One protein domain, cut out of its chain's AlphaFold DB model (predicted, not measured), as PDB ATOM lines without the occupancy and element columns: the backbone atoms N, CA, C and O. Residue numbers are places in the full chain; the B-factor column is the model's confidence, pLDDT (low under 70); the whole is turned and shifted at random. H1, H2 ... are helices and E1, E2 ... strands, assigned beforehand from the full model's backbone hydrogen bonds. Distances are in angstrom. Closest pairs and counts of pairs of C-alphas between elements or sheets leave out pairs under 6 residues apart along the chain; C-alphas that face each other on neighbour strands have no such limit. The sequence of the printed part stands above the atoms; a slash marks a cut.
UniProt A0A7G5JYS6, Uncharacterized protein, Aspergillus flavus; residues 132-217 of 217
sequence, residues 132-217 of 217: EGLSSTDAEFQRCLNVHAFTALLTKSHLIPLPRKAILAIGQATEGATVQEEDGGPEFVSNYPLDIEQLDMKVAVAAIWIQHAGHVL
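AT A GLANCE: This is residues 132 to 217 of the 217 residues of an uncharacterized protein of Aspergillus flavus (UniProt A0A7G5JYS6). A small hairpin of two strands, E1 and E2, makes one end of an elongated helical body, in which H1 and H2 both pack on H3. The 86 printed residues, with named elements in the order H1, H2, E1, E2, H3, are mostly helix; the sheet is antiparallel. The whole is only just compact, close to loose: radius of gyration of the C-alphas 13.9 A, spans 42 by 27 by 19 A.

HOW THE PARTS SIT: Look first at E1, residues 177 to 180, and E2, residues 187 to 190, an antiparallel hairpin; N 179 and O 188, 2.8 A apart, are within hydrogen-bond range. H2, residues 164 to 174, touches H3, residues 199 to 213, opposite ways at a steep tilt of 56 degrees; their closest C-alphas, Ile 170 and Ala 206, are 4.6 A apart. H1, residues 139 to 156, touches H3, the same way at a shallow tilt of 25 degrees; their closest C-alphas, Lys 156 and Ala 213, are 5.3 A apart. H1 and H2 are only just apart, 8.3 A. In H1, H2 and H3 every O i to N i+4 pair is within hydrogen-bond range.

IN THESE COORDINATES: Find C-alpha 139 at (159.106, 156.357, 183.764), where H1 begins its 25.5 A. H3 runs 20.5 A to C-alpha 213 at (137.105, 159.056, 173.769); H2 measures 15.5 A.

THE WHOLE: The C-alphas farthest apart, Ser 157 and Glu 182, are 42.5 A apart. The printed part has no cut and no long link; no printed residue is under 70 in pLDDT.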
ATOM      1  N   GLU A 132     159.574 166.518 175.403       75.75
ATOM      2  CA  GLU A 132     160.889 166.763 174.802       75.75
ATOM      3  C   GLU A 132     162.017 166.246 175.695       75.75
ATOM      4  O   GLU A 132     161.998 166.388 176.918       75.75
ATOM      5  N   GLY A 133     162.993 165.584 175.077       75.06
ATOM      6  CA  GLY A 133     164.113 164.969 175.786       75.06
ATOM      7  C   GLY A 133     163.796 163.655 176.512       75.06
ATOM      8  O   GLY A 133     164.728 163.009 176.989       75.06
ATOM      9  N   LEU A 134     162.534 163.216 176.571       84.00
ATOM     10  CA  LEU A 134     162.175 161.892 177.085       84.00
ATOM     11  C   LEU A 134     162.360 160.791 176.030       84.00
ATOM     12  O   LEU A 134     162.319 161.027 174.819       84.00
ATOM     13  N   SER A 135     162.497 159.556 176.514       81.62
ATOM     14  CA  SER A 135     162.394 158.299 175.767       81.62
ATOM     15  C   SER A 135     161.063 157.584 176.047       81.62
ATOM     16  O   SER A 135     160.446 157.760 177.098       81.62
ATOM     17  N   SER A 136     160.599 156.726 175.132       78.62
ATOM     18  CA  SER A 136     159.305 156.038 175.291       78.62
ATOM     19  C   SER A 136     159.310 154.992 176.414       78.62
ATOM     20  O   SER A 136     158.257 154.584 176.917       78.62
ATOM     21  N   THR A 137     160.498 154.595 176.867       83.19
ATOM     22  CA  THR A 137     160.694 153.741 178.043       83.19
ATOM     23  C   THR A 137     160.813 154.518 179.351       83.19
ATOM     24  O   THR A 137     160.841 153.898 180.416       83.19
ATOM     25  N   ASP A 138     160.860 155.852 179.306       88.50
ATOM     26  CA  ASP A 138     161.046 156.654 180.510       88.50
ATOM     27  C   ASP A 138     159.844 156.544 181.438       88.50
ATOM     28  O   ASP A 138     158.680 156.658 181.041       88.50
ATOM     29  N   ALA A 139     160.133 156.386 182.730       90.31
ATOM     30  CA  ALA A 139     159.106 156.357 183.764       90.31
ATOM     31  C   ALA A 139     158.260 157.642 183.767       90.31
ATOM     32  O   ALA A 139     157.085 157.609 184.130       90.31
ATOM     33  N   GLU A 140     158.843 158.771 183.361       91.06
ATOM     34  CA  GLU A 140     158.137 160.040 183.210       91.06
ATOM     35  C   GLU A 140     157.133 160.013 182.055       91.06
ATOM     36  O   GLU A 140     155.974 160.393 182.245       91.06
ATOM     37  N   PHE A 141     157.508 159.446 180.907       92.88
ATOM     38  CA  PHE A 141     156.573 159.259 179.806       92.88
ATOM     39  C   PHE A 141     155.450 158.277 180.173       92.88
ATOM     40  O   PHE A 141     154.278 158.533 179.895       92.88
ATOM     41  N   GLN A 142     155.757 157.202 180.905       93.31
ATOM     42  CA  GLN A 142     154.721 156.291 181.410       93.31
ATOM     43  C   GLN A 142     153.730 157.002 182.345       93.31
ATOM     44  O   GLN A 142     152.522 156.782 182.246       93.31
ATOM     45  N   ARG A 143     154.197 157.924 183.203       94.25
ATOM     46  CA  ARG A 143     153.301 158.771 184.013       94.25
ATOM     47  C   ARG A 143     152.417 159.661 183.140       94.25
ATOM     48  O   ARG A 143     151.234 159.801 183.447       94.25
ATOM     49  N   CYS A 144     152.950 160.210 182.050       93.50
ATOM     50  CA  CYS A 144     152.170 160.991 181.089       93.50
ATOM     51  C   CYS A 144     151.069 160.142 180.441       93.50
ATOM     52  O   CYS A 144     149.901 160.534 180.451       93.50
ATOM     53  N   LEU A 145     151.396 158.935 179.966       94.81
ATOM     54  CA  LEU A 145     150.406 157.999 179.419       94.81
ATOM     55  C   LEU A 145     149.312 157.652 180.439       94.81
ATOM     56  O   LEU A 145     148.139 157.554 180.080       94.81
ATOM     57  N   ASN A 146     149.670 157.498 181.714       96.06
ATOM     58  CA  ASN A 146     148.708 157.241 182.784       96.06
ATOM     59  C   ASN A 146     147.766 158.438 183.011       96.06
ATOM     60  O   ASN A 146     146.566 158.240 183.198       96.06
ATOM     61  N   VAL A 147     148.279 159.672 182.948       96.12
ATOM     62  CA  VAL A 147     147.466 160.899 183.018       96.12
ATOM     63  C   VAL A 147     146.498 160.997 181.835       96.12
ATOM     64  O   VAL A 147     145.309 161.262 182.033       96.12
ATOM     65  N   HIS A 148     146.964 160.724 180.613       96.06
ATOM     66  CA  HIS A 148     146.101 160.695 179.429       96.06
ATOM     67  C   HIS A 148     145.016 159.619 179.525       96.06
ATOM     68  O   HIS A 148     143.852 159.887 179.241       96.06
ATOM     69  N   ALA A 149     145.354 158.415 179.986       95.94
ATOM     70  CA  ALA A 149     144.374 157.343 180.150       95.94
ATOM     71  C   ALA A 149     143.301 157.692 181.191       95.94
ATOM     72  O   ALA A 149     142.111 157.457 180.966       95.94
ATOM     73  N   PHE A 150     143.704 158.304 182.306       96.62
ATOM     74  CA  PHE A 150     142.774 158.781 183.322       96.62
ATOM     75  C   PHE A 150     141.835 159.862 182.776       96.62
ATOM     76  O   PHE A 150     140.621 159.769 182.945       96.62
ATOM     77  N   THR A 151     142.367 160.870 182.091       96.19
ATOM     78  CA  THR A 151     141.565 161.985 181.557       96.19
ATOM     79  C   THR A 151     140.647 161.554 180.415       96.19
ATOM     80  O   THR A 151     139.477 161.951 180.379       96.19
ATOM     81  N   ALA A 152     141.099 160.641 179.554       95.88
ATOM     82  CA  ALA A 152     140.248 160.019 178.545       95.88
ATOM     83  C   ALA A 152     139.123 159.180 179.178       95.88
ATOM     84  O   ALA A 152     137.988 159.200 178.699       95.88
ATOM     85  N   LEU A 153     139.385 158.496 180.302       95.50
ATOM     86  CA  LEU A 153     138.348 157.810 181.082       95.50
ATOM     87  C   LEU A 153     137.309 158.786 181.659       95.50
ATOM     88  O   LEU A 153     136.117 158.460 181.651       95.50
ATOM     89  N   LEU A 154     137.731 159.947 182.172       95.62
ATOM     90  CA  LEU A 154     136.805 160.971 182.675       95.62
ATOM     91  C   LEU A 154     135.906 161.501 181.555       95.62
ATOM     92  O   LEU A 154     134.687 161.532 181.724       95.62
ATOM     93  N   THR A 155     136.497 161.801 180.397       95.19
ATOM     94  CA  THR A 155     135.783 162.257 179.194       95.19
ATOM     95  C   THR A 155     134.763 161.213 178.737       95.19
ATOM     96  O   THR A 155     133.577 161.506 178.610       95.19
ATOM     97  N   LYS A 156     135.185 159.945 178.612       94.62
ATOM     98  CA  LYS A 156     134.302 158.807 178.295       94.62
ATOM     99  C   LYS A 156     133.144 158.645 179.277       94.62
ATOM    100  O   LYS A 156     132.092 158.118 178.932       94.62
ATOM    101  N   SER A 157     133.362 159.026 180.530       93.19
ATOM    102  CA  SER A 157     132.362 158.921 181.590       93.19
ATOM    103  C   SER A 157     131.461 160.154 181.686       93.19
ATOM    104  O   SER A 157     130.658 160.205 182.619       93.19
ATOM    105  N   HIS A 158     131.611 161.115 180.765       92.31
ATOM    106  CA  HIS A 158     130.956 162.426 180.765       92.31
ATOM    107  C   HIS A 158     131.171 163.216 182.065       92.31
ATOM    108  O   HIS A 158     130.307 163.986 182.463       92.31
ATOM    109  N   LEU A 159     132.306 162.991 182.738       92.94
ATOM    110  CA  LEU A 159     132.681 163.715 183.959       92.94
ATOM    111  C   LEU A 159     133.453 164.999 183.661       92.94
ATOM    112  O   LEU A 159     133.566 165.836 184.538       92.94
ATOM    113  N   ILE A 160     134.035 165.123 182.469       92.50
ATOM    114  CA  ILE A 160     134.645 166.357 181.967       92.50
ATOM    115  C   ILE A 160     134.335 166.483 180.466       92.50
ATOM    116  O   ILE A 160     134.127 165.451 179.810       92.50
ATOM    117  N   PRO A 161     134.321 167.703 179.902       90.69
ATOM    118  CA  PRO A 161     134.333 167.914 178.455       90.69
ATOM    119  C   PRO A 161     135.595 167.338 177.798       90.69
ATOM    120  O   PRO A 161     136.593 167.083 178.475       90.69
ATOM    121  N   LEU A 162     135.572 167.176 176.471       90.69
ATOM    122  CA  LEU A 162     136.770 166.835 175.700       90.69
ATOM    123  C   LEU A 162     137.817 167.959 175.851       90.69
ATOM    124  O   LEU A 162     137.547 169.079 175.414       90.69
ATOM    125  N   PRO A 163     139.003 167.695 176.433       90.88
ATOM    126  CA  PRO A 163     140.021 168.729 176.613       90.88
ATOM    127  C   PRO A 163     140.592 169.193 175.269       90.88
ATOM    128  O   PRO A 163     140.855 168.369 174.388       90.88
ATOM    129  N   ARG A 164     140.897 170.488 175.127       89.75
ATOM    130  CA  ARG A 164     141.581 171.034 173.941       89.75
ATOM    131  C   ARG A 164     142.913 170.328 173.714       89.75
ATOM    132  O   ARG A 164     143.287 170.042 172.576       89.75
ATOM    133  N   LYS A 165     143.609 169.981 174.800       89.62
ATOM    134  CA  LYS A 165     144.862 169.219 174.734       89.62
ATOM    135  C   LYS A 165     144.709 167.830 174.099       89.62
ATOM    136  O   LYS A 165     145.656 167.354 173.484       89.62
ATOM    137  N   ALA A 166     143.541 167.192 174.191       91.12
ATOM    138  CA  ALA A 166     143.286 165.926 173.500       91.12
ATOM    139  C   ALA A 166     143.253 166.117 171.976       91.12
ATOM    140  O   ALA A 166     143.900 165.364 171.252       91.12
ATOM    141  N   ILE A 167     142.558 167.162 171.509       91.19
ATOM    142  CA  ILE A 167     142.474 167.529 170.087       91.19
ATOM    143  C   ILE A 167     143.872 167.829 169.545       91.19
ATOM    144  O   ILE A 167     144.256 167.296 168.507       91.19
ATOM    145  N   LEU A 168     144.664 168.617 170.283       90.69
ATOM    146  CA  LEU A 168     146.029 168.942 169.874       90.69
ATOM    147  C   LEU A 168     146.918 167.694 169.790       90.69
ATOM    148  O   LEU A 168     147.662 167.549 168.828       90.69
ATOM    149  N   ALA A 169     146.831 166.781 170.764       91.19
ATOM    150  CA  ALA A 169     147.625 165.553 170.750       91.19
ATOM    151  C   ALA A 169     147.293 164.651 169.552       91.19
ATOM    152  O   ALA A 169     148.193 164.060 168.960       91.19
ATOM    153  N   ILE A 170     146.009 164.556 169.189       92.12
ATOM    154  CA  ILE A 170     145.578 163.812 168.002       92.12
ATOM    155  C   ILE A 170     146.097 164.503 166.742       92.12
ATOM    156  O   ILE A 170     146.768 163.850 165.952       92.12
ATOM    157  N   GLY A 171     145.877 165.816 166.602       90.88
ATOM    158  CA  GLY A 171     146.347 166.596 165.454       90.88
ATOM    159  C   GLY A 171     147.856 166.466 165.242       90.88
ATOM    160  O   GLY A 171     148.295 166.163 164.138       90.88
ATOM    161  N   GLN A 172     148.652 166.547 166.313       90.00
ATOM    162  CA  GLN A 172     150.104 166.351 166.235       90.00
ATOM    163  C   GLN A 172     150.518 164.966 165.715       90.00
ATOM    164  O   GLN A 172     151.580 164.829 165.112       90.00
ATOM    165  N   ALA A 173     149.706 163.935 165.958       90.19
ATOM    166  CA  ALA A 173     149.975 162.577 165.500       90.19
ATOM    167  C   ALA A 173     149.413 162.285 164.097       90.19
ATOM    168  O   ALA A 173     149.934 161.405 163.414       90.19
ATOM    169  N   THR A 174     148.345 162.971 163.672       88.69
ATOM    170  CA  THR A 174     147.620 162.666 162.424       88.69
ATOM    171  C   THR A 174     147.835 163.680 161.307       88.69
ATOM    172  O   THR A 174     147.802 163.307 160.138       88.69
ATOM    173  N   GLU A 175     148.021 164.952 161.648       89.06
ATOM    174  CA  GLU A 175     148.119 166.072 160.703       89.06
ATOM    175  C   GLU A 175     149.553 166.602 160.572       89.06
ATOM    176  O   GLU A 175     149.879 167.257 159.583       89.06
ATOM    177  N   GLY A 176     150.419 166.264 161.529       85.75
ATOM    178  CA  GLY A 176     151.798 166.732 161.602       85.75
ATOM    179  C   GLY A 176     152.040 167.602 162.829       85.75
ATOM    180  O   GLY A 176     151.107 168.006 163.523       85.75
ATOM    181  N   ALA A 177     153.303 167.889 163.112       86.12
ATOM    182  CA  ALA A 177     153.697 168.717 164.243       86.12
ATOM    183  C   ALA A 177     154.343 170.015 163.760       86.12
ATOM    184  O   ALA A 177     154.950 170.069 162.689       86.12
ATOM    185  N   THR A 178     154.210 171.064 164.569       86.31
ATOM    186  CA  THR A 178     155.014 172.270 164.397       86.31
ATOM    187  C   THR A 178     156.467 171.921 164.695       86.31
ATOM    188  O   THR A 178     156.759 171.376 165.759       86.31
ATOM    189  N   VAL A 179     157.346 172.209 163.745       83.19
ATOM    190  CA  VAL A 179     158.785 171.958 163.807       83.19
ATOM    191  C   VAL A 179     159.537 173.251 163.501       83.19
ATOM    192  O   VAL A 179     159.009 174.153 162.841       83.19
ATOM    193  N   GLN A 180     160.770 173.334 163.988       82.81
ATOM    194  CA  GLN A 180     161.725 174.380 163.637       82.81
ATOM    195  C   GLN A 180     162.957 173.701 163.024       82.81
ATOM    196  O   GLN A 180     163.466 172.734 163.582       82.81
ATOM    197  N   GLU A 181     163.412 174.177 161.862       73.50
ATOM    198  CA  GLU A 181     164.614 173.646 161.189       73.50
ATOM    199  C   GLU A 181     165.900 173.939 161.983       73.50
ATOM    200  O   GLU A 181     166.829 173.135 161.989       73.50
ATOM    201  N   GLU A 182     165.942 175.088 162.661       77.69
ATOM    202  CA  GLU A 182     167.056 175.567 163.481       77.69
ATOM    203  C   GLU A 182     166.497 176.268 164.730       77.69
ATOM    204  O   GLU A 182     165.415 176.860 164.666       77.69
ATOM    205  N   ASP A 183     167.233 176.243 165.849       73.25
ATOM    206  CA  ASP A 183     166.836 176.917 167.094       73.25
ATOM    207  C   ASP A 183     166.561 178.414 166.849       73.25
ATOM    208  O   ASP A 183     167.474 179.197 166.568       73.25
ATOM    209  N   GLY A 184     165.295 178.825 166.976       76.31
ATOM    210  CA  GLY A 184     164.858 180.207 166.737       76.31
ATOM    211  C   GLY A 184     164.538 180.544 165.274       76.31
ATOM    212  O   GLY A 184     164.327 181.719 164.957       76.31
ATOM    213  N   GLY A 185     164.498 179.544 164.391       82.81
ATOM    214  CA  GLY A 185     164.027 179.656 163.010       82.81
ATOM    215  C   GLY A 185     162.497 179.761 162.888       82.81
ATOM    216  O   GLY A 185     161.773 179.697 163.884       82.81
ATOM    217  N   PRO A 186     161.966 179.952 161.664       85.06
ATOM    218  CA  PRO A 186     160.527 180.019 161.443       85.06
ATOM    219  C   PRO A 186     159.862 178.665 161.720       85.06
ATOM    220  O   PRO A 186     160.297 177.630 161.222       85.06
ATOM    221  N   GLU A 187     158.765 178.692 162.472       87.19
ATOM    222  CA  GLU A 187     157.926 177.518 162.702       87.19
ATOM    223  C   GLU A 187     157.133 177.154 161.444       87.19
ATOM    224  O   GLU A 187     156.475 178.003 160.832       87.19
ATOM    225  N   PHE A 188     157.141 175.875 161.085       86.38
ATOM    226  CA  PHE A 188     156.272 175.323 160.050       86.38
ATOM    227  C   PHE A 188     155.670 173.999 160.513       86.38
ATOM    228  O   PHE A 188     156.156 173.367 161.445       86.38
ATOM    229  N   VAL A 189     154.578 173.574 159.880       86.94
ATOM    230  CA  VAL A 189     153.962 172.273 160.165       86.94
ATOM    231  C   VAL A 189     154.565 171.245 159.213       86.94
ATOM    232  O   VAL A 189     154.350 171.345 158.004       86.94
ATOM    233  N   SER A 190     155.298 170.264 159.747       87.88
ATOM    234  CA  SER A 190     155.744 169.102 158.971       87.88
ATOM    235  C   SER A 190     154.824 167.913 159.221       87.88
ATOM    236  O   SER A 190     154.505 167.569 160.360       87.88
ATOM    237  N   ASN A 191     154.414 167.265 158.132       88.38
ATOM    238  CA  ASN A 191     153.704 165.989 158.145       88.38
ATOM    239  C   ASN A 191     154.625 164.809 157.793       88.38
ATOM    240  O   ASN A 191     154.155 163.673 157.690       88.38
ATOM    241  N   TYR A 192     155.922 165.061 157.585       88.81
ATOM    242  CA  TYR A 192     156.886 164.017 157.289       88.81
ATOM    243  C   TYR A 192     157.321 163.334 158.595       88.81
ATOM    244  O   TYR A 192     157.851 163.999 159.483       88.81
ATOM    245  N   PRO A 193     157.135 162.007 158.744       86.62
ATOM    246  CA  PRO A 193     157.361 161.327 160.020       86.62
ATOM    247  C   PRO A 193     158.761 161.478 160.622       86.62
ATOM    248  O   PRO A 193     158.897 161.368 161.835       86.62
ATOM    249  N   LEU A 194     159.793 161.689 159.796       87.75
ATOM    250  CA  LEU A 194     161.172 161.834 160.279       87.75
ATOM    251  C   LEU A 194     161.471 163.227 160.842       87.75
ATOM    252  O   LEU A 194     162.425 163.355 161.601       87.75
ATOM    253  N   ASP A 195     160.664 164.231 160.503       87.06
ATOM    254  CA  ASP A 195     160.827 165.594 161.016       87.06
ATOM    255  C   ASP A 195     160.136 165.763 162.376       87.06
ATOM    256  O   ASP A 195     160.380 166.728 163.093       87.06
ATOM    257  N   ILE A 196     159.239 164.838 162.735       87.00
ATOM    258  CA  ILE A 196     158.429 164.934 163.945       87.00
ATOM    259  C   ILE A 196     159.165 164.266 165.103       87.00
ATOM    260  O   ILE A 196     159.217 163.038 165.217       87.00
ATOM    261  N   GLU A 197     159.669 165.088 166.016       85.69
ATOM    262  CA  GLU A 197     160.260 164.598 167.252       85.69
ATOM    263  C   GLU A 197     159.267 163.762 168.065       85.69
ATOM    264  O   GLU A 197     158.102 164.133 168.259       85.69
ATOM    265  N   GLN A 198     159.755 162.620 168.563       89.00
ATOM    266  CA  GLN A 198     159.014 161.733 169.467       89.00
ATOM    267  C   GLN A 198     157.641 161.326 168.907       89.00
ATOM    268  O   GLN A 198     156.652 161.208 169.641       89.00
ATOM    269  N   LEU A 199     157.559 161.127 167.586       89.12
ATOM    270  CA  LEU A 199     156.328 160.723 166.912       89.12
ATOM    271  C   LEU A 199     155.714 159.462 167.540       89.12
ATOM    272  O   LEU A 199     154.498 159.386 167.692       89.12
ATOM    273  N   ASP A 200     156.536 158.500 167.962       90.50
ATOM    274  CA  ASP A 200     156.095 157.289 168.660       90.50
ATOM    275  C   ASP A 200     155.303 157.609 169.940       90.50
ATOM    276  O   ASP A 200     154.245 157.024 170.191       90.50
ATOM    277  N   MET A 201     155.763 158.590 170.718       92.62
ATOM    278  CA  MET A 201     155.090 159.055 171.929       92.62
ATOM    279  C   MET A 201     153.798 159.806 171.634       92.62
ATOM    280  O   MET A 201     152.772 159.541 172.266       92.62
ATOM    281  N   LYS A 202     153.830 160.722 170.658       92.50
ATOM    282  CA  LYS A 202     152.648 161.482 170.224       92.50
ATOM    283  C   LYS A 202     151.553 160.533 169.733       92.50
ATOM    284  O   LYS A 202     150.404 160.643 170.161       92.50
ATOM    285  N   VAL A 203     151.922 159.527 168.938       93.69
ATOM    286  CA  VAL A 203     151.018 158.461 168.484       93.69
ATOM    287  C   VAL A 203     150.472 157.653 169.661       93.69
ATOM    288  O   VAL A 203     149.273 157.382 169.702       93.69
ATOM    289  N   ALA A 204     151.300 157.296 170.648       94.56
ATOM    290  CA  ALA A 204     150.833 156.567 171.827       94.56
ATOM    291  C   ALA A 204     149.799 157.367 172.643       94.56
ATOM    292  O   ALA A 204     148.804 156.799 173.102       94.56
ATOM    293  N   VAL A 205     149.994 158.680 172.794       94.88
ATOM    294  CA  VAL A 205     149.021 159.574 173.439       94.88
ATOM    295  C   VAL A 205     147.733 159.674 172.616       94.88
ATOM    296  O   VAL A 205     146.643 159.500 173.167       94.88
ATOM    297  N   ALA A 206     147.833 159.911 171.307       95.06
ATOM    298  CA  ALA A 206     146.675 159.996 170.419       95.06
ATOM    299  C   ALA A 206     145.851 158.697 170.429       95.06
ATOM    300  O   ALA A 206     144.623 158.735 170.523       95.06
ATOM    301  N   ALA A 207     146.517 157.538 170.424       95.38
ATOM    302  CA  ALA A 207     145.869 156.232 170.479       95.38
ATOM    303  C   ALA A 207     145.010 156.052 171.742       95.38
ATOM    304  O   ALA A 207     143.906 155.514 171.652       95.38
ATOM    305  N   ILE A 208     145.465 156.545 172.903       95.25
ATOM    306  CA  ILE A 208     144.669 156.530 174.141       95.25
ATOM    307  C   ILE A 208     143.364 157.311 173.942       95.25
ATOM    308  O   ILE A 208     142.285 156.805 174.262       95.25
ATOM    309  N   TRP A 209     143.434 158.523 173.392       95.62
ATOM    310  CA  TRP A 209     142.242 159.345 173.171       95.62
ATOM    311  C   TRP A 209     141.289 158.731 172.157       95.62
ATOM    312  O   TRP A 209     140.095 158.639 172.435       95.62
ATOM    313  N   ILE A 210     141.797 158.232 171.033       94.25
ATOM    314  CA  ILE A 210     140.976 157.567 170.014       94.25
ATOM    315  C   ILE A 210     140.274 156.341 170.615       94.25
ATOM    316  O   ILE A 210     139.061 156.183 170.471       94.25
ATOM    317  N   GLN A 211     140.997 155.500 171.359       91.56
ATOM    318  CA  GLN A 211     140.441 154.281 171.950       91.56
ATOM    319  C   GLN A 211     139.373 154.565 173.017       91.56
ATOM    320  O   GLN A 211     138.377 153.842 173.117       91.56
ATOM    321  N   HIS A 212     139.588 155.575 173.861       87.25
ATOM    322  CA  HIS A 212     138.745 155.811 175.034       87.25
ATOM    323  C   HIS A 212     137.672 156.880 174.808       87.25
ATOM    324  O   HIS A 212     136.571 156.743 175.342       87.25
ATOM    325  N   ALA A 213     137.956 157.895 174.000       87.50
ATOM    326  CA  ALA A 213     137.105 159.056 173.769       87.50
ATOM    327  C   ALA A 213     136.675 159.227 172.301       87.50
ATOM    328  O   ALA A 213     135.934 160.154 172.014       87.50
ATOM    329  N   GLY A 214     137.012 158.310 171.383       84.75
ATOM    330  CA  GLY A 214     136.673 158.442 169.956       84.75
ATOM    331  C   GLY A 214     135.186 158.514 169.586       84.75
ATOM    332  O   GLY A 214     134.861 158.769 168.440       84.75
ATOM    333  N   HIS A 215     134.277 158.308 170.538       84.69
ATOM    334  CA  HIS A 215     132.833 158.497 170.351       84.69
ATOM    335  C   HIS A 215     132.379 159.954 170.555       84.69
ATOM    336  O   HIS A 215     131.227 160.266 170.269       84.69
ATOM    337  N   VAL A 216     133.250 160.811 171.097       82.94
ATOM    338  CA  VAL A 216     133.031 162.258 171.271       82.94
ATOM    339  C   VAL A 216     134.049 163.097 170.487       82.94
ATOM    340  O   VAL A 216     134.122 164.303 170.706       82.94
ATOM    341  N   LEU A 217     134.849 162.447 169.631       76.44
ATOM    342  CA  LEU A 217     135.746 163.083 168.664       76.44
ATOM    343  C   LEU A 217     135.013 163.338 167.344       76.44
ATOM    344  O   LEU A 217     134.160 162.494 166.983       76.44
TER     345      LEU A 217